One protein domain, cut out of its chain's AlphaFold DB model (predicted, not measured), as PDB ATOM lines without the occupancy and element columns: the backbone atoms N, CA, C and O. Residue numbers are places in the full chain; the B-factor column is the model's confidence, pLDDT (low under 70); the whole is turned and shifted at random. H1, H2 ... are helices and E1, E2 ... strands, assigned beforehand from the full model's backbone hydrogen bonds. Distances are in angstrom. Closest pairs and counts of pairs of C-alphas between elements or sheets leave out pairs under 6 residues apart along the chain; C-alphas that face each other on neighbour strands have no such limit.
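AT A GLANCE: This is residues 24 to 154 of the 181 residues of an uncharacterized protein of Duganella sp. FT134W (UniProt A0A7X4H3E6). Two strongly twisted sheets lie face to face as a sandwich: E5, E1, E8 and E9 make one, and E2, E3, E4, E6 and E7 make the other, which branches at E2. The short helix H1 is on the branched sheet, beside its strands, and H2 follows directly on E9. The printed part has 131 residues, with nine named strands and two named helices in the order E1 E2 E3 E4 E5 E6 H1 E7 E8 E9 H2, and its class is mostly strand. The sheet E5 E1 E8 E9 is mixed, and the neighbour pairs of the branched sheet are antiparallel. The whole is compact, with a radius of gyration of the C-alphas of 14.4 A and spans of 44 by 32 by 29 A.

HOW THE PARTS SIT: Start at E1, residues 24 to 31. Its antiparallel neighbour is E5, residues 66 to 72, where N 26 and O 69 are within hydrogen-bond range at 2.8 A. Its parallel neighbour is E8, residues 103 to 111, with N 29 and O 106 at 2.9 A. E8 is also parallel to E9, residues 135 to 143, with N 107 and O 138 at 2.9 A. Go back to E2, residues 41 to 47: E3, residues 50 to 52, and E4, residues 58 to 60, lie on one side of it, and E6, residues 76 to 81, on the other side. E2 and E3 form a hairpin, with N 52 and O 45 at 2.8 A; N 43 and O 58 of E2 and E4 are 2.8 A apart, and N 46 and O 78 of E2 and E6 2.9 A. E7, residues 95 to 98, is antiparallel to E6, with N 77 and O 97 at 2.8 A. The facing parts of the two sheets are 10.6 A centre to centre, their strands at 20 degrees. H1, residues 82 to 85, is on the branched sheet at a height of 6.7 A, over none of its strands; it is too short for an O i to N i+4 pair. H2, residues 144 to 149, has every such pair within range and only just grazes the other sheet, with 5 pairs of C-alphas within 10 A.

IN THESE COORDINATES: Find C-alpha 24 at (35.156, -2.087, -3.983); E1 runs 23.1 A from there. E2 spans 19.4 A, E5 19.7 A, E6 16.6 A and E8 26.0 A. E9 runs 25.6 A to C-alpha 143 at (41.157, 6.597, 22.425), and H2 ends at C-alpha 149, (50.625, 7.299, 19.577).

THE WHOLE: Look to Thr 128 and Tyr 154 for the two C-alphas farthest apart, 45.7 A. The printed part has no cut. The link from E8 to E9 is long, with 23 residues, and holds residues 114 to 118, whose pLDDT is under 70.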
ATOM      1  N   ARG A  24      35.748  -2.010  -5.318       96.00
ATOM      2  CA  ARG A  24      35.156  -2.087  -3.983       96.00
ATOM      3  C   ARG A  24      35.302  -0.757  -3.267       96.00
ATOM      4  O   ARG A  24      36.326  -0.078  -3.360       96.00
ATOM      5  N   ARG A  25      34.255  -0.372  -2.545       96.12
ATOM      6  CA  ARG A  25      34.236   0.855  -1.754       96.12
ATOM      7  C   ARG A  25      34.678   0.555  -0.331       96.12
ATOM      8  O   ARG A  25      34.116  -0.322   0.317       96.12
ATOM      9  N   VAL A  26      35.620   1.343   0.171       96.69
ATOM     10  CA  VAL A  26      35.997   1.385   1.586       96.69
ATOM     11  C   VAL A  26      35.551   2.714   2.161       96.69
ATOM     12  O   VAL A  26      35.898   3.769   1.621       96.69
ATOM     13  N   SER A  27      34.794   2.676   3.252       96.56
ATOM     14  CA  SER A  27      34.383   3.866   3.988       96.56
ATOM     15  C   SER A  27      34.780   3.807   5.454       96.56
ATOM     16  O   SER A  27      34.546   2.804   6.118       96.56
ATOM     17  N   TYR A  28      35.308   4.917   5.963       96.69
ATOM     18  CA  TYR A  28      35.531   5.150   7.386       96.69
ATOM     19  C   TYR A  28      34.615   6.275   7.848       96.69
ATOM     20  O   TYR A  28      34.575   7.334   7.220       96.69
ATOM     21  N   GLU A  29      33.902   6.064   8.944       95.25
ATOM     22  CA  GLU A  29      33.029   7.056   9.563       95.25
ATOM     23  C   GLU A  29      33.463   7.309  11.001       95.25
ATOM     24  O   GLU A  29      33.587   6.372  11.786       95.25
ATOM     25  N   PHE A  30      33.691   8.578  11.332       94.75
ATOM     26  CA  PHE A  30      34.200   9.003  12.630       94.75
ATOM     27  C   PHE A  30      33.092   9.602  13.495       94.75
ATOM     28  O   PHE A  30      32.479  10.606  13.129       94.75
ATOM     29  N   ASP A  31      32.894   9.034  14.679       92.31
ATOM     30  CA  ASP A  31      32.069   9.607  15.740       92.31
ATOM     31  C   ASP A  31      32.974  10.224  16.816       92.31
ATOM     32  O   ASP A  31      33.483   9.521  17.684       92.31
ATOM     33  N   THR A  32      33.209  11.539  16.732       89.44
ATOM     34  CA  THR A  32      34.083  12.306  17.648       89.44
ATOM     35  C   THR A  32      33.290  13.134  18.659       89.44
ATOM     36  O   THR A  32      33.693  14.222  19.073       89.44
ATOM     37  N   LYS A  33      32.081  12.682  19.006       88.25
ATOM     38  CA  LYS A  33      31.210  13.402  19.947       88.25
ATOM     39  C   LYS A  33      31.710  13.344  21.388       88.25
ATOM     40  O   LYS A  33      31.227  14.118  22.205       88.25
ATOM     41  N   ALA A  34      32.634  12.435  21.697       86.56
ATOM     42  CA  ALA A  34      33.128  12.233  23.051       86.56
ATOM     43  C   ALA A  34      33.952  13.432  23.552       86.56
ATOM     44  O   ALA A  34      33.873  13.755  24.733       86.56
ATOM     45  N   THR A  35      34.699  14.110  22.672       83.38
ATOM     46  CA  THR A  35      35.415  15.347  23.024       83.38
ATOM     47  C   THR A  35      34.835  16.567  22.316       83.38
ATOM     48  O   THR A  35      34.306  17.477  22.954       83.38
ATOM     49  N   ARG A  36      34.939  16.603  20.985       82.12
ATOM     50  CA  ARG A  36      34.586  17.746  20.143       82.12
ATOM     51  C   ARG A  36      34.112  17.273  18.777       82.12
ATOM     52  O   ARG A  36      34.892  16.874  17.908       82.12
ATOM     53  N   ALA A  37      32.813  17.424  18.539       81.94
ATOM     54  CA  ALA A  37      32.196  17.079  17.261       81.94
ATOM     55  C   ALA A  37      32.714  17.929  16.084       81.94
ATOM     56  O   ALA A  37      32.519  17.548  14.930       81.94
ATOM     57  N   ASP A  38      33.380  19.059  16.345       84.12
ATOM     58  CA  ASP A  38      33.981  19.969  15.364       84.12
ATOM     59  C   ASP A  38      35.498  19.779  15.180       84.12
ATOM     60  O   ASP A  38      36.082  20.435  14.319       84.12
ATOM     61  N   LEU A  39      36.128  18.839  15.900       84.94
ATOM     62  CA  LEU A  39      37.568  18.589  15.818       84.94
ATOM     63  C   LEU A  39      38.009  18.355  14.369       84.94
ATOM     64  O   LEU A  39      37.492  17.480  13.667       84.94
ATOM     65  N   ALA A  40      38.949  19.162  13.895       90.88
ATOM     66  CA  ALA A  40      39.467  19.029  12.548       90.88
ATOM     67  C   ALA A  40      40.607  18.004  12.552       90.88
ATOM     68  O   ALA A  40      41.628  18.233  13.193       90.88
ATOM     69  N   ILE A  41      40.438  16.880  11.851       92.19
ATOM     70  CA  ILE A  41      41.393  15.761  11.909       92.19
ATOM     71  C   ILE A  41      42.070  15.611  10.549       92.19
ATOM     72  O   ILE A  41      41.401  15.214   9.587       92.19
ATOM     73  N   PRO A  42      43.369  15.933  10.429       93.81
ATOM     74  CA  PRO A  42      44.140  15.623   9.237       93.81
ATOM     75  C   PRO A  42      44.178  14.116   8.994       93.81
ATOM     76  O   PRO A  42      44.329  13.336   9.936       93.81
ATOM     77  N   TYR A  43      44.071  13.705   7.734       94.62
ATOM     78  CA  TYR A  43      44.208  12.311   7.338       94.62
ATOM     79  C   TYR A  43      44.858  12.157   5.964       94.62
ATOM     80  O   TYR A  43      44.787  13.038   5.099       94.62
ATOM     81  N   VAL A  44      45.431  10.979   5.744       94.94
ATOM     82  CA  VAL A  44      45.831  10.498   4.423       94.94
ATOM     83  C   VAL A  44      45.479   9.020   4.299       94.94
ATOM     84  O   VAL A  44      45.589   8.256   5.258       94.94
ATOM     85  N   VAL A  45      45.027   8.629   3.110       95.12
ATOM     86  CA  VAL A  45      44.759   7.232   2.770       95.12
ATOM     87  C   VAL A  45      45.870   6.750   1.854       95.12
ATOM     88  O   VAL A  45      46.168   7.396   0.848       95.12
ATOM     89  N   ILE A  46      46.467   5.617   2.194       94.44
ATOM     90  CA  ILE A  46      47.472   4.943   1.381       94.44
ATOM     91  C   ILE A  46      46.867   3.639   0.869       94.44
ATOM     92  O   ILE A  46      46.379   2.828   1.652       94.44
ATOM     93  N   VAL A  47      46.886   3.444  -0.447       95.19
ATOM     94  CA  VAL A  47      46.405   2.228  -1.113       95.19
ATOM     95  C   VAL A  47      47.604   1.530  -1.738       95.19
ATOM     96  O   VAL A  47      48.296   2.131  -2.561       95.19
ATOM     97  N   ASN A  48      47.874   0.288  -1.334       94.19
ATOM     98  CA  ASN A  48      49.017  -0.505  -1.814       94.19
ATOM     99  C   ASN A  48      50.351   0.279  -1.769       94.19
ATOM    100  O   ASN A  48      51.120   0.293  -2.727       94.19
ATOM    101  N   GLY A  49      50.592   1.005  -0.671       90.88
ATOM    102  CA  GLY A  49      51.806   1.809  -0.464       90.88
ATOM    103  C   GLY A  49      51.828   3.177  -1.160       90.88
ATOM    104  O   GLY A  49      52.760   3.946  -0.943       90.88
ATOM    105  N   LYS A  50      50.805   3.532  -1.950       91.38
ATOM    106  CA  LYS A  50      50.719   4.824  -2.651       91.38
ATOM    107  C   LYS A  50      49.681   5.744  -2.017       91.38
ATOM    108  O   LYS A  50      48.558   5.326  -1.739       91.38
ATOM    109  N   VAL A  51      50.038   7.012  -1.817       89.50
ATOM    110  CA  VAL A  51      49.103   8.036  -1.326       89.50
ATOM    111  C   VAL A  51      47.957   8.205  -2.324       89.50
ATOM    112  O   VAL A  51      48.176   8.378  -3.522       89.50
ATOM    113  N   ARG A  52      46.718   8.150  -1.829       83.56
ATOM    114  CA  ARG A  52      45.510   8.346  -2.629       83.56
ATOM    115  C   ARG A  52      44.927   9.729  -2.357       83.56
ATOM    116  O   ARG A  52      44.312   9.963  -1.319       83.56
ATOM    117  N   GLY A  53      45.067  10.630  -3.323       74.06
ATOM    118  CA  GLY A  53      44.577  12.004  -3.228       74.06
ATOM    119  C   GLY A  53      45.668  13.022  -3.562       74.06
ATOM    120  O   GLY A  53      46.689  12.634  -4.120       74.06
ATOM    121  N   PRO A  54      45.437  14.314  -3.271       73.75
ATOM    122  CA  PRO A  54      46.439  15.354  -3.487       73.75
ATOM    123  C   PRO A  54      47.636  15.176  -2.542       73.75
ATOM    124  O   PRO A  54      47.507  14.547  -1.493       73.75
ATOM    125  N   ASP A  55      48.764  15.811  -2.873       71.31
ATOM    126  CA  ASP A  55      49.996  15.764  -2.065       71.31
ATOM    127  C   ASP A  55      49.814  16.336  -0.651       71.31
ATOM    128  O   ASP A  55      50.548  15.998   0.277       71.31
ATOM    129  N   LYS A  56      48.810  17.203  -0.468       73.81
ATOM    130  CA  LYS A  56      48.461  17.764   0.836       73.81
ATOM    131  C   LYS A  56      47.501  16.837   1.595       73.81
ATOM    132  O   LYS A  56      46.513  16.385   1.009       73.81
ATOM    133  N   PRO A  57      47.714  16.629   2.909       83.12
ATOM    134  CA  PRO A  57      46.774  15.901   3.754       83.12
ATOM    135  C   PRO A  57      45.358  16.471   3.662       83.12
ATOM    136  O   PRO A  57      45.149  17.687   3.645       83.12
ATOM    137  N   ARG A  58      44.371  15.577   3.628       91.75
ATOM    138  CA  ARG A  58      42.958  15.955   3.713       91.75
ATOM    139  C   ARG A  58      42.578  16.172   5.171       91.75
ATOM    140  O   ARG A  58      43.335  15.840   6.075       91.75
ATOM    141  N   ARG A  59      41.390  16.726   5.412       92.25
ATOM    142  CA  ARG A  59      40.913  17.021   6.763       92.25
ATOM    143  C   ARG A  59      39.463  16.595   6.924       92.25
ATOM    144  O   ARG A  59      38.631  16.944   6.091       92.25
ATOM    145  N   LEU A  60      39.167  15.854   7.986       91.88
ATOM    146  CA  LEU A  60      37.801  15.654   8.454       91.88
ATOM    147  C   LEU A  60      37.335  16.940   9.129       91.88
ATOM    148  O   LEU A  60      38.056  17.492   9.962       91.88
ATOM    149  N   SER A  61      36.130  17.391   8.803       89.69
ATOM    150  CA  SER A  61      35.494  18.566   9.410       89.69
ATOM    151  C   SER A  61      34.143  18.196  10.015       89.69
ATOM    152  O   SER A  61      33.665  17.073   9.836       89.69
ATOM    153  N   ARG A  62      33.522  19.130  10.741       86.00
ATOM    154  CA  ARG A  62      32.195  18.930  11.341       86.00
ATOM    155  C   ARG A  62      31.169  18.462  10.303       86.00
ATOM    156  O   ARG A  62      30.344  17.604  10.594       86.00
ATOM    157  N   GLU A  63      31.254  19.014   9.101       86.00
ATOM    158  CA  GLU A  63      30.366  18.755   7.968       86.00
ATOM    159  C   GLU A  63      30.721  17.452   7.240       86.00
ATOM    160  O   GLU A  63      29.869  16.863   6.580       86.00
ATOM    161  N   ASN A  64      31.969  16.983   7.362       88.69
ATOM    162  CA  ASN A  64      32.439  15.773   6.703       88.69
ATOM    163  C   ASN A  64      33.290  14.892   7.631       88.69
ATOM    164  O   ASN A  64      34.510  15.045   7.749       88.69
ATOM    165  N   ARG A  65      32.615  13.915   8.243       92.81
ATOM    166  CA  ARG A  65      33.194  12.883   9.119       92.81
ATOM    167  C   ARG A  65      33.397  11.538   8.426       92.81
ATOM    168  O   ARG A  65      33.608  10.529   9.097       92.81
ATOM    169  N   LYS A  66      33.315  11.511   7.092       94.75
ATOM    170  CA  LYS A  66      33.410  10.284   6.305       94.75
ATOM    171  C   LYS A  66      34.570  10.355   5.324       94.75
ATOM    172  O   LYS A  66      34.752  11.328   4.597       94.75
ATOM    173  N   ILE A  67      35.335   9.279   5.280       95.19
ATOM    174  CA  ILE A  67      36.343   9.026   4.256       95.19
ATOM    175  C   ILE A  67      35.782   7.919   3.381       95.19
ATOM    176  O   ILE A  67      35.305   6.918   3.907       95.19
ATOM    177  N   ALA A  68      35.832   8.083   2.064       94.94
ATOM    178  CA  ALA A  68      35.462   7.030   1.132       94.94
ATOM    179  C   ALA A  68      36.483   6.953   0.002       94.94
ATOM    180  O   ALA A  68      36.840   7.974  -0.588       94.94
ATOM    181  N   VAL A  69      36.928   5.738  -0.304       95.19
ATOM    182  CA  VAL A  69      37.798   5.440  -1.441       95.19
ATOM    183  C   VAL A  69      37.273   4.217  -2.180       95.19
ATOM    184  O   VAL A  69      36.732   3.299  -1.568       95.19
ATOM    185  N   THR A  70      37.432   4.217  -3.498       95.56
ATOM    186  CA  THR A  70      37.169   3.052  -4.346       95.56
ATOM    187  C   THR A  70      38.507   2.460  -4.758       95.56
ATOM    188  O   THR A  70      39.389   3.201  -5.209       95.56
ATOM    189  N   VAL A  71      38.667   1.159  -4.543       94.88
ATOM    190  CA  VAL A  71      39.901   0.407  -4.780       94.88
ATOM    191  C   VAL A  71      39.582  -0.940  -5.418       94.88
ATOM    192  O   VAL A  71      38.452  -1.417  -5.348       94.88
ATOM    193  N   GLU A  72      40.579  -1.568  -6.022       94.69
ATOM    194  CA  GLU A  72      40.444  -2.920  -6.562       94.69
ATOM    195  C   GLU A  72      40.358  -3.954  -5.436       94.69
ATOM    196  O   GLU A  72      41.005  -3.800  -4.393       94.69
ATOM    197  N   ALA A  73      39.598  -5.027  -5.660       93.06
ATOM    198  CA  ALA A  73      39.653  -6.217  -4.816       93.06
ATOM    199  C   ALA A  73      41.105  -6.723  -4.683       93.06
ATOM    200  O   ALA A  73      41.877  -6.702  -5.640       93.06
ATOM    201  N   GLY A  74      41.483  -7.139  -3.479       92.94
ATOM    202  CA  GLY A  74      42.850  -7.466  -3.069       92.94
ATOM    203  C   GLY A  74      43.669  -6.274  -2.558       92.94
ATOM    204  O   GLY A  74      44.763  -6.471  -2.030       92.94
ATOM    205  N   SER A  75      43.176  -5.034  -2.678       95.31
ATOM    206  CA  SER A  75      43.930  -3.854  -2.239       95.31
ATOM    207  C   SER A  75      44.006  -3.734  -0.720       95.31
ATOM    208  O   SER A  75      43.025  -3.930  -0.003       95.31
ATOM    209  N   LYS A  76      45.162  -3.288  -0.234       96.50
ATOM    210  CA  LYS A  76      45.376  -2.881   1.152       96.50
ATOM    211  C   LYS A  76      45.158  -1.378   1.290       96.50
ATOM    212  O   LYS A  76      45.824  -0.591   0.613       96.50
ATOM    213  N   VAL A  77      44.243  -0.984   2.171       96.19
ATOM    214  CA  VAL A  77      43.905   0.413   2.463       96.19
ATOM    215  C   VAL A  77      44.332   0.744   3.886       96.19
ATOM    216  O   VAL A  77      43.794   0.208   4.851       96.19
ATOM    217  N   ALA A  78      45.301   1.644   3.996       95.44
ATOM    218  CA  ALA A  78      45.914   2.086   5.237       95.44
ATOM    219  C   ALA A  78      45.532   3.546   5.525       95.44
ATOM    220  O   ALA A  78      45.734   4.433   4.688       95.44
ATOM    221  N   LEU A  79      44.976   3.800   6.710       95.50
ATOM    222  CA  LEU A  79      44.552   5.121   7.163       95.50
ATOM    223  C   LEU A  79      45.538   5.681   8.189       95.50
ATOM    224  O   LEU A  79      45.746   5.097   9.252       95.50
ATOM    225  N   TYR A  80      46.087   6.853   7.885       94.56
ATOM    226  CA  TYR A  80      46.939   7.624   8.786       94.56
ATOM    227  C   TYR A  80      46.226   8.907   9.193       94.56
ATOM    228  O   TYR A  80      45.529   9.525   8.382       94.56
ATOM    229  N   LEU A  81      46.413   9.304  10.449       93.94
ATOM    230  CA  LEU A  81      45.718  10.423  11.078       93.94
ATOM    231  C   LEU A  81      46.716  11.374  11.747       93.94
ATOM    232  O   LEU A  81      47.826  10.985  12.097       93.94
ATOM    233  N   ASN A  82      46.289  12.616  11.957       91.81
ATOM    234  CA  ASN A  82      47.020  13.654  12.684       91.81
ATOM    235  C   ASN A  82      48.466  13.875  12.210       91.81
ATOM    236  O   ASN A  82      48.649  14.284  11.071       91.81
ATOM    237  N   SER A  83      49.486  13.666  13.054       88.88
ATOM    238  CA  SER A  83      50.880  13.962  12.691       88.88
ATOM    239  C   SER A  83      51.438  12.946  11.697       88.88
ATOM    240  O   SER A  83      52.190  13.318  10.796       88.88
ATOM    241  N   ASP A  84      50.989  11.692  11.780       90.00
ATOM    242  CA  ASP A  84      51.411  10.599  10.898       90.00
ATOM    243  C   ASP A  84      50.976  10.791   9.432       90.00
ATOM    244  O   ASP A  84      51.379  10.038   8.537       90.00
ATOM    245  N   VAL A  85      50.166  11.816   9.139       90.31
ATOM    246  CA  VAL A  85      49.875  12.204   7.754       90.31
ATOM    247  C   VAL A  85      51.114  12.725   7.040       90.31
ATOM    248  O   VAL A  85      51.231  12.544   5.824       90.31
ATOM    249  N   HIS A  86      52.033  13.357   7.774       87.56
ATOM    250  CA  HIS A  86      53.240  13.929   7.208       87.56
ATOM    251  C   HIS A  86      54.227  12.808   6.847       87.56
ATOM    252  O   HIS A  86      54.484  11.942   7.685       87.56
ATOM    253  N   PRO A  87      54.815  12.804   5.635       86.88
ATOM    254  CA  PRO A  87      55.706  11.728   5.198       86.88
ATOM    255  C   PRO A  87      56.856  11.427   6.166       86.88
ATOM    256  O   PRO A  87      57.153  10.259   6.388       86.88
ATOM    257  N   ASN A  88      57.437  12.454   6.795       85.81
ATOM    258  CA  ASN A  88      58.579  12.292   7.707       85.81
ATOM    259  C   ASN A  88      58.190  11.795   9.108       85.81
ATOM    260  O   ASN A  88      59.062  11.416   9.882       85.81
ATOM    261  N   HIS A  89      56.904  11.828   9.458       84.69
ATOM    262  CA  HIS A  89      56.416  11.415  10.781       84.69
ATOM    263  C   HIS A  89      55.601  10.127  10.717       84.69
ATOM    264  O   HIS A  89      55.194   9.606  11.748       84.69
ATOM    265  N   ARG A  90      55.368   9.596   9.515       85.50
ATOM    266  CA  ARG A  90      54.541   8.419   9.291       85.50
ATOM    267  C   ARG A  90      55.196   7.179   9.894       85.50
ATOM    268  O   ARG A  90      56.196   6.699   9.368       85.50
ATOM    269  N   ARG A  91      54.610   6.644  10.967       82.06
ATOM    270  CA  ARG A  91      55.098   5.417  11.614       82.06
ATOM    271  C   ARG A  91      54.277   4.215  11.185       82.06
ATOM    272  O   ARG A  91      54.711   3.445  10.337       82.06
ATOM    273  N   ASN A  92      53.068   4.091  11.724       82.00
ATOM    274  CA  ASN A  92      52.191   2.949  11.498       82.00
ATOM    275  C   ASN A  92      50.789   3.437  11.129       82.00
ATOM    276  O   ASN A  92      50.339   4.448  11.667       82.00
ATOM    277  N   PRO A  93      50.086   2.752  10.213       89.25
ATOM    278  CA  PRO A  93      48.698   3.088   9.951       89.25
ATOM    279  C   PRO A  93      47.871   2.850  11.213       89.25
ATOM    280  O   PRO A  93      48.067   1.863  11.919       89.25
ATOM    281  N   VAL A  94      46.932   3.754  11.482       92.75
ATOM    282  CA  VAL A  94      46.039   3.640  12.642       92.75
ATOM    283  C   VAL A  94      45.028   2.534  12.408       92.75
ATOM    284  O   VAL A  94      44.783   1.713  13.281       92.75
ATOM    285  N   TYR A  95      44.450   2.505  11.212       94.38
ATOM    286  CA  TYR A  95      43.532   1.454  10.805       94.38
ATOM    287  C   TYR A  95      43.900   0.998   9.407       94.38
ATOM    288  O   TYR A  95      44.095   1.812   8.505       94.38
ATOM    289  N   GLU A  96      43.962  -0.309   9.222       94.56
ATOM    290  CA  GLU A  96      44.292  -0.924   7.949       94.56
ATOM    291  C   GLU A  96      43.290  -2.035   7.655       94.56
ATOM    292  O   GLU A  96      42.901  -2.783   8.550       94.56
ATOM    293  N   VAL A  97      42.859  -2.126   6.401       94.56
ATOM    294  CA  VAL A  97      41.993  -3.200   5.916       94.56
ATOM    295  C   VAL A  97      42.506  -3.713   4.579       94.56
ATOM    296  O   VAL A  97      42.882  -2.938   3.699       94.56
ATOM    297  N   THR A  98      42.481  -5.032   4.425       94.88
ATOM    298  CA  THR A  98      42.600  -5.697   3.128       94.88
ATOM    299  C   THR A  98      41.203  -5.896   2.563       94.88
ATOM    300  O   THR A  98      40.356  -6.521   3.197       94.88
ATOM    301  N   VAL A  99      40.956  -5.338   1.385       93.69
ATOM    302  CA  VAL A  99      39.654  -5.384   0.725       93.69
ATOM    303  C   VAL A  99      39.586  -6.636  -0.127       93.69
ATOM    304  O   VAL A  99      40.379  -6.773  -1.049       93.69
ATOM    305  N   ASN A 100      38.646  -7.533   0.155       91.25
ATOM    306  CA  ASN A 100      38.450  -8.752  -0.629       91.25
ATOM    307  C   ASN A 100      37.301  -8.550  -1.633       91.25
ATOM    308  O   ASN A 100      37.330  -7.636  -2.459       91.25
ATOM    309  N   ASP A 101      36.257  -9.369  -1.535       89.75
ATOM    310  CA  ASP A 101      35.153  -9.402  -2.496       89.75
ATOM    311  C   ASP A 101      33.994  -8.468  -2.152       89.75
ATOM    312  O   ASP A 101      33.050  -8.340  -2.931       89.75
ATOM    313  N   LYS A 102      34.044  -7.805  -0.999       92.75
ATOM    314  CA  LYS A 102      32.953  -6.973  -0.492       92.75
ATOM    315  C   LYS A 102      33.394  -5.536  -0.291       92.75
ATOM    316  O   LYS A 102      34.580  -5.222  -0.203       92.75
ATOM    317  N   ASN A 103      32.409  -4.648  -0.239       95.12
ATOM    318  CA  ASN A 103      32.644  -3.302   0.261       95.12
ATOM    319  C   ASN A 103      32.992  -3.372   1.748       95.12
ATOM    320  O   ASN A 103      32.620  -4.317   2.436       95.12
ATOM    321  N   VAL A 104      33.661  -2.349   2.258       95.88
ATOM    322  CA  VAL A 104      34.060  -2.275   3.662       95.88
ATOM    323  C   VAL A 104      33.515  -0.992   4.266       95.88
ATOM    324  O   VAL A 104      33.724   0.093   3.726       95.88
ATOM    325  N   SER A 105      32.863  -1.102   5.419       95.56
ATOM    326  CA  SER A 105      32.426   0.042   6.213       95.56
ATOM    327  C   SER A 105      32.958  -0.055   7.634       95.56
ATOM    328  O   SER A 105      32.589  -0.947   8.395       95.56
ATOM    329  N   VAL A 106      33.794   0.902   8.015       96.44
ATOM    330  CA  VAL A 106      34.402   0.991   9.337       96.44
ATOM    331  C   VAL A 106      33.779   2.147  10.108       96.44
ATOM    332  O   VAL A 106      33.872   3.300   9.688       96.44
ATOM    333  N   LYS A 107      33.184   1.857  11.265       95.50
ATOM    334  CA  LYS A 107      32.745   2.876  12.221       95.50
ATOM    335  C   LYS A 107      33.791   3.045  13.317       95.50
ATOM    336  O   LYS A 107      34.062   2.112  14.070       95.50
ATOM    337  N   ILE A 108      34.361   4.237  13.415       94.88
ATOM    338  CA  ILE A 108      35.369   4.599  14.408       94.88
ATOM    339  C   ILE A 108      34.702   5.488  15.451       94.88
ATOM    340  O   ILE A 108      34.238   6.579  15.127       94.88
ATOM    341  N   THR A 109      34.664   5.034  16.700       93.50
ATOM    342  CA  THR A 109      34.057   5.782  17.806       93.50
ATOM    343  C   THR A 109      35.140   6.319  18.729       93.50
ATOM    344  O   THR A 109      35.960   5.560  19.249       93.50
ATOM    345  N   GLU A 110      35.142   7.629  18.945       91.50
ATOM    346  CA  GLU A 110      36.008   8.265  19.927       91.50
ATOM    347  C   GLU A 110      35.583   7.892  21.348       91.50
ATOM    348  O   GLU A 110      34.395   7.846  21.672       91.50
ATOM    349  N   LYS A 111      36.567   7.654  22.213       89.94
ATOM    350  CA  LYS A 111      36.351   7.435  23.640       89.94
ATOM    351  C   LYS A 111      37.340   8.279  24.437       89.94
ATOM    352  O   LYS A 111      38.539   8.257  24.166       89.94
ATOM    353  N   THR A 112      36.838   9.002  25.432       84.06
ATOM    354  CA  THR A 112      37.665   9.756  26.380       84.06
ATOM    355  C   THR A 112      38.421   8.820  27.324       84.06
ATOM    356  O   THR A 112      37.931   7.741  27.660       84.06
ATOM    357  N   GLY A 113      39.581   9.270  27.804       78.94
ATOM    358  CA  GLY A 113      40.419   8.528  28.752       78.94
ATOM    359  C   GLY A 113      41.526   7.700  28.093       78.94
ATOM    360  O   GLY A 113      41.573   7.542  26.869       78.94
ATOM    361  N   ASN A 114      42.423   7.186  28.938       69.31
ATOM    362  CA  ASN A 114      43.672   6.516  28.550       69.31
ATOM    363  C   ASN A 114      43.714   5.035  28.971       69.31
ATOM    364  O   ASN A 114      44.759   4.399  28.902       69.31
ATOM    365  N   ASP A 115      42.584   4.461  29.385       63.69
ATOM    366  CA  ASP A 115      42.572   3.147  30.047       63.69
ATOM    367  C   ASP A 115      42.158   2.001  29.115       63.69
ATOM    368  O   ASP A 115      41.746   0.937  29.569       63.69
ATOM    369  N   ASP A 116      42.216   2.213  27.797       67.06
ATOM    370  CA  ASP A 116      42.032   1.130  26.830       67.06
ATOM    371  C   ASP A 116      43.420   0.594  26.440       67.06
ATOM    372  O   ASP A 116      44.157   1.300  25.737       67.06
ATOM    373  N   PRO A 117      43.813  -0.604  26.919       61.25
ATOM    374  CA  PRO A 117      45.068  -1.236  26.523       61.25
ATOM    375  C   PRO A 117      44.988  -1.819  25.106       61.25
ATOM    376  O   PRO A 117      46.016  -2.208  24.553       61.25
ATOM    377  N   ASP A 118      43.786  -1.897  24.520       65.56
ATOM    378  CA  ASP A 118      43.594  -2.462  23.191       65.56
ATOM    379  C   ASP A 118      44.318  -1.597  22.137       65.56
ATOM    380  O   ASP A 118      44.064  -0.388  22.041       65.56
ATOM    381  N   PRO A 119      45.171  -2.196  21.286       71.31
ATOM    382  CA  PRO A 119      45.741  -1.497  20.143       71.31
ATOM    383  C   PRO A 119      44.636  -1.067  19.160       71.31
ATOM    384  O   PRO A 119      43.548  -1.662  19.154       71.31
ATOM    385  N   PRO A 120      44.894  -0.065  18.294       80.25
ATOM    386  CA  PRO A 120      43.925   0.398  17.305       80.25
ATOM    387  C   PRO A 120      43.625  -0.726  16.305       80.25
ATOM    388  O   PRO A 120      44.347  -0.958  15.342       80.25
ATOM    389  N   THR A 121      42.557  -1.473  16.571       87.75
ATOM    390  CA  THR A 121      42.215  -2.702  15.853       87.75
ATOM    391  C   THR A 121      40.793  -2.629  15.325       87.75
ATOM    392  O   THR A 121      39.889  -2.088  15.966       87.75
ATOM    393  N   LEU A 122      40.600  -3.179  14.125       91.12
ATOM    394  CA  LEU A 122      39.287  -3.328  13.514       91.12
ATOM    395  C   LEU A 122      38.628  -4.598  14.053       91.12
ATOM    396  O   LEU A 122      39.146  -5.697  13.871       91.12
ATOM    397  N   LYS A 123      37.471  -4.452  14.700       90.94
ATOM    398  CA  LYS A 123      36.662  -5.569  15.196       90.94
ATOM    399  C   LYS A 123      35.496  -5.809  14.231       90.94
ATOM    400  O   LYS A 123      34.730  -4.869  13.998       90.94
ATOM    401  N   PRO A 124      35.350  -7.014  13.652       90.50
ATOM    402  CA  PRO A 124      34.237  -7.311  12.758       90.50
ATOM    403  C   PRO A 124      32.910  -7.220  13.511       90.50
ATOM    404  O   PRO A 124      32.809  -7.591  14.682       90.50
ATOM    405  N   VAL A 125      31.885  -6.714  12.836       88.31
ATOM    406  CA  VAL A 125      30.517  -6.674  13.351       88.31
ATOM    407  C   VAL A 125      29.836  -8.012  13.038       88.31
ATOM    408  O   VAL A 125      29.996  -8.520  11.925       88.31
ATOM    409  N   PRO A 126      29.078  -8.602  13.983       79.88
ATOM    410  CA  PRO A 126      28.334  -9.833  13.733       79.88
ATOM    411  C   PRO A 126      27.424  -9.723  12.507       79.88
ATOM    412  O   PRO A 126      26.734  -8.719  12.334       79.88
ATOM    413  N   ALA A 127      27.356 -10.788  11.703       71.25
ATOM    414  CA  ALA A 127      26.564 -10.818  10.470       71.25
ATOM    415  C   ALA A 127      25.065 -10.533  10.690       71.25
ATOM    416  O   ALA A 127      24.400 -10.023   9.794       71.25
ATOM    417  N   THR A 128      24.542 -10.802  11.890       70.88
ATOM    418  CA  THR A 128      23.158 -10.485  12.287       70.88
ATOM    419  C   THR A 128      22.867  -8.985  12.364       70.88
ATOM    420  O   THR A 128      21.706  -8.590  12.321       70.88
ATOM    421  N   LEU A 129      23.904  -8.154  12.478       70.69
ATOM    422  CA  LEU A 129      23.823  -6.693  12.505       70.69
ATOM    423  C   LEU A 129      24.302  -6.063  11.189       70.69
ATOM    424  O   LEU A 129      24.291  -4.837  11.054       70.69
ATOM    425  N   SER A 130      24.734  -6.877  10.219       71.19
ATOM    426  CA  SER A 130      25.146  -6.396   8.905       71.19
ATOM    427  C   SER A 130      23.936  -5.864   8.148       71.19
ATOM    428  O   SER A 130      23.001  -6.591   7.829       71.19
ATOM    429  N   LEU A 131      23.982  -4.576   7.819       73.81
ATOM    430  CA  LEU A 131      22.899  -3.871   7.127       73.81
ATOM    431  C   LEU A 131      22.842  -4.193   5.623       73.81
ATOM    432  O   LEU A 131      21.902  -3.796   4.942       73.81
ATOM    433  N   SER A 132      23.862  -4.870   5.085       83.38
ATOM    434  CA  SER A 132      23.975  -5.205   3.666       83.38
ATOM    435  C   SER A 132      24.805  -6.480   3.470       83.38
ATOM    436  O   SER A 132      25.877  -6.587   4.070       83.38
ATOM    437  N   PRO A 133      24.365  -7.428   2.621       84.44
ATOM    438  CA  PRO A 133      25.105  -8.664   2.346       84.44
ATOM    439  C   PRO A 133      26.426  -8.431   1.589       84.44
ATOM    440  O   PRO A 133      27.358  -9.232   1.720       84.44
ATOM    441  N   ASP A 134      26.529  -7.312   0.864       89.94
ATOM    442  CA  ASP A 134      27.669  -6.953   0.007       89.94
ATOM    443  C   ASP A 134      28.706  -6.072   0.717       89.94
ATOM    444  O   ASP A 134      29.632  -5.553   0.088       89.94
ATOM    445  N   THR A 135      28.536  -5.852   2.024       92.31
ATOM    446  CA  THR A 135      29.409  -4.990   2.825       92.31
ATOM    447  C   THR A 135      29.853  -5.694   4.100       92.31
ATOM    448  O   THR A 135      29.041  -6.214   4.862       92.31
ATOM    449  N   GLU A 136      31.153  -5.675   4.353       93.12
ATOM    450  CA  GLU A 136      31.764  -6.068   5.615       93.12
ATOM    451  C   GLU A 136      31.800  -4.863   6.550       93.12
ATOM    452  O   GLU A 136      32.279  -3.781   6.196       93.12
ATOM    453  N   PHE A 137      31.272  -5.045   7.756       93.94
ATOM    454  CA  PHE A 137      31.190  -3.989   8.751       93.94
ATOM    455  C   PHE A 137      32.220  -4.221   9.846       93.94
ATOM    456  O   PHE A 137      32.318  -5.310  10.409       93.94
ATOM    457  N   TYR A 138      32.953  -3.165  10.180       94.94
ATOM    458  CA  TYR A 138      33.934  -3.159  11.253       94.94
ATOM    459  C   TYR A 138      33.667  -2.006  12.209       94.94
ATOM    460  O   TYR A 138      33.147  -0.952  11.833       94.94
ATOM    461  N   THR A 139      34.076  -2.194  13.455       94.19
ATOM    462  CA  THR A 139      34.106  -1.150  14.474       94.19
ATOM    463  C   THR A 139      35.520  -0.980  14.992       94.19
ATOM    464  O   THR A 139      36.278  -1.943  15.083       94.19
ATOM    465  N   ALA A 140      35.881   0.246  15.335       93.81
ATOM    466  CA  ALA A 140      37.144   0.542  15.987       93.81
ATOM    467  C   ALA A 140      36.969   1.680  16.989       93.81
ATOM    468  O   ALA A 140      36.006   2.448  16.925       93.81
ATOM    469  N   LYS A 141      37.909   1.787  17.923       92.88
ATOM    470  CA  LYS A 141      37.937   2.861  18.918       92.88
ATOM    471  C   LYS A 141      39.053   3.837  18.597       92.88
ATOM    472  O   LYS A 141      40.127   3.399  18.192       92.88
ATOM    473  N   LEU A 142      38.818   5.119  18.855       91.38
ATOM    474  CA  LEU A 142      39.827   6.175  18.839       91.38
ATOM    475  C   LEU A 142      39.955   6.747  20.256       91.38
ATOM    476  O   LEU A 142      39.109   7.518  20.703       91.38
ATOM    477  N   THR A 143      40.960   6.288  20.998       90.81
ATOM    478  CA  THR A 143      41.157   6.597  22.425       90.81
ATOM    479  C   THR A 143      42.269   7.621  22.627       90.81
ATOM    480  O   THR A 143      43.038   7.894  21.701       90.81
ATOM    481  N   GLY A 144      42.409   8.160  23.844       88.56
ATOM    482  CA  GLY A 144      43.517   9.058  24.187       88.56
ATOM    483  C   GLY A 144      44.899   8.437  23.932       88.56
ATOM    484  O   GLY A 144      45.769   9.092  23.365       88.56
ATOM    485  N   ASN A 145      45.081   7.142  24.218       88.62
ATOM    486  CA  ASN A 145      46.328   6.419  23.917       88.62
ATOM    487  C   ASN A 145      46.632   6.357  22.420       88.62
ATOM    488  O   ASN A 145      47.777   6.552  22.005       88.62
ATOM    489  N   ILE A 146      45.606   6.114  21.599       89.56
ATOM    490  CA  ILE A 146      45.762   6.101  20.143       89.56
ATOM    491  C   ILE A 146      46.136   7.504  19.668       89.56
ATOM    492  O   ILE A 146      47.110   7.638  18.933       89.56
ATOM    493  N   TRP A 147      45.449   8.547  20.154       88.88
ATOM    494  CA  TRP A 147      45.785   9.945  19.866       88.88
ATOM    495  C   TRP A 147      47.237  10.290  20.208       88.88
ATOM    496  O   TRP A 147      47.920  10.917  19.398       88.88
ATOM    497  N   MET A 148      47.722   9.864  21.375       87.50
ATOM    498  CA  MET A 148      49.112  10.077  21.784       87.50
ATOM    499  C   MET A 148      50.099   9.337  20.876       87.50
ATOM    500  O   MET A 148      51.141   9.887  20.538       87.50
ATOM    501  N   THR A 149      49.760   8.123  20.438       87.56
ATOM    502  CA  THR A 149      50.625   7.299  19.577       87.56
ATOM    503  C   THR A 149      50.841   7.923  18.196       87.56
ATOM    504  O   THR A 149      51.940   7.837  17.655       87.56
ATOM    505  N   ILE A 150      49.812   8.574  17.647       89.19
ATOM    506  CA  ILE A 150      49.809   9.162  16.289       89.19
ATOM    507  C   ILE A 150      50.185  10.651  16.276       89.19
ATOM    508  O   ILE A 150      50.011  11.356  15.276       89.19
ATOM    509  N   SER A 151      50.600  11.167  17.433       88.06
ATOM    510  CA  SER A 151      51.033  12.549  17.605       88.06
ATOM    511  C   SER A 151      52.551  12.595  17.641       88.06
ATOM    512  O   SER A 151      53.198  11.867  18.396       88.06
ATOM    513  N   HIS A 152      53.137  13.466  16.822       89.69
ATOM    514  CA  HIS A 152      54.582  13.633  16.808       89.69
ATOM    515  C   HIS A 152      55.013  14.520  17.972       89.69
ATOM    516  O   HIS A 152      54.513  15.633  18.147       89.69
ATOM    517  N   LYS A 153      55.956  14.023  18.770       88.88
ATOM    518  CA  LYS A 153      56.617  14.813  19.805       88.88
ATOM    519  C   LYS A 153      57.794  15.534  19.159       88.88
ATOM    520  O   LYS A 153      58.842  14.924  18.967       88.88
ATOM    521  N   TYR A 154      57.598  16.809  18.844       85.69
ATOM    522  CA  TYR A 154      58.643  17.651  18.273       85.69
ATOM    523  C   TYR A 154      59.810  17.811  19.245       85.69
ATOM    524  O   TYR A 154      59.629  18.086  20.434       85.69
TER     525      TYR A 154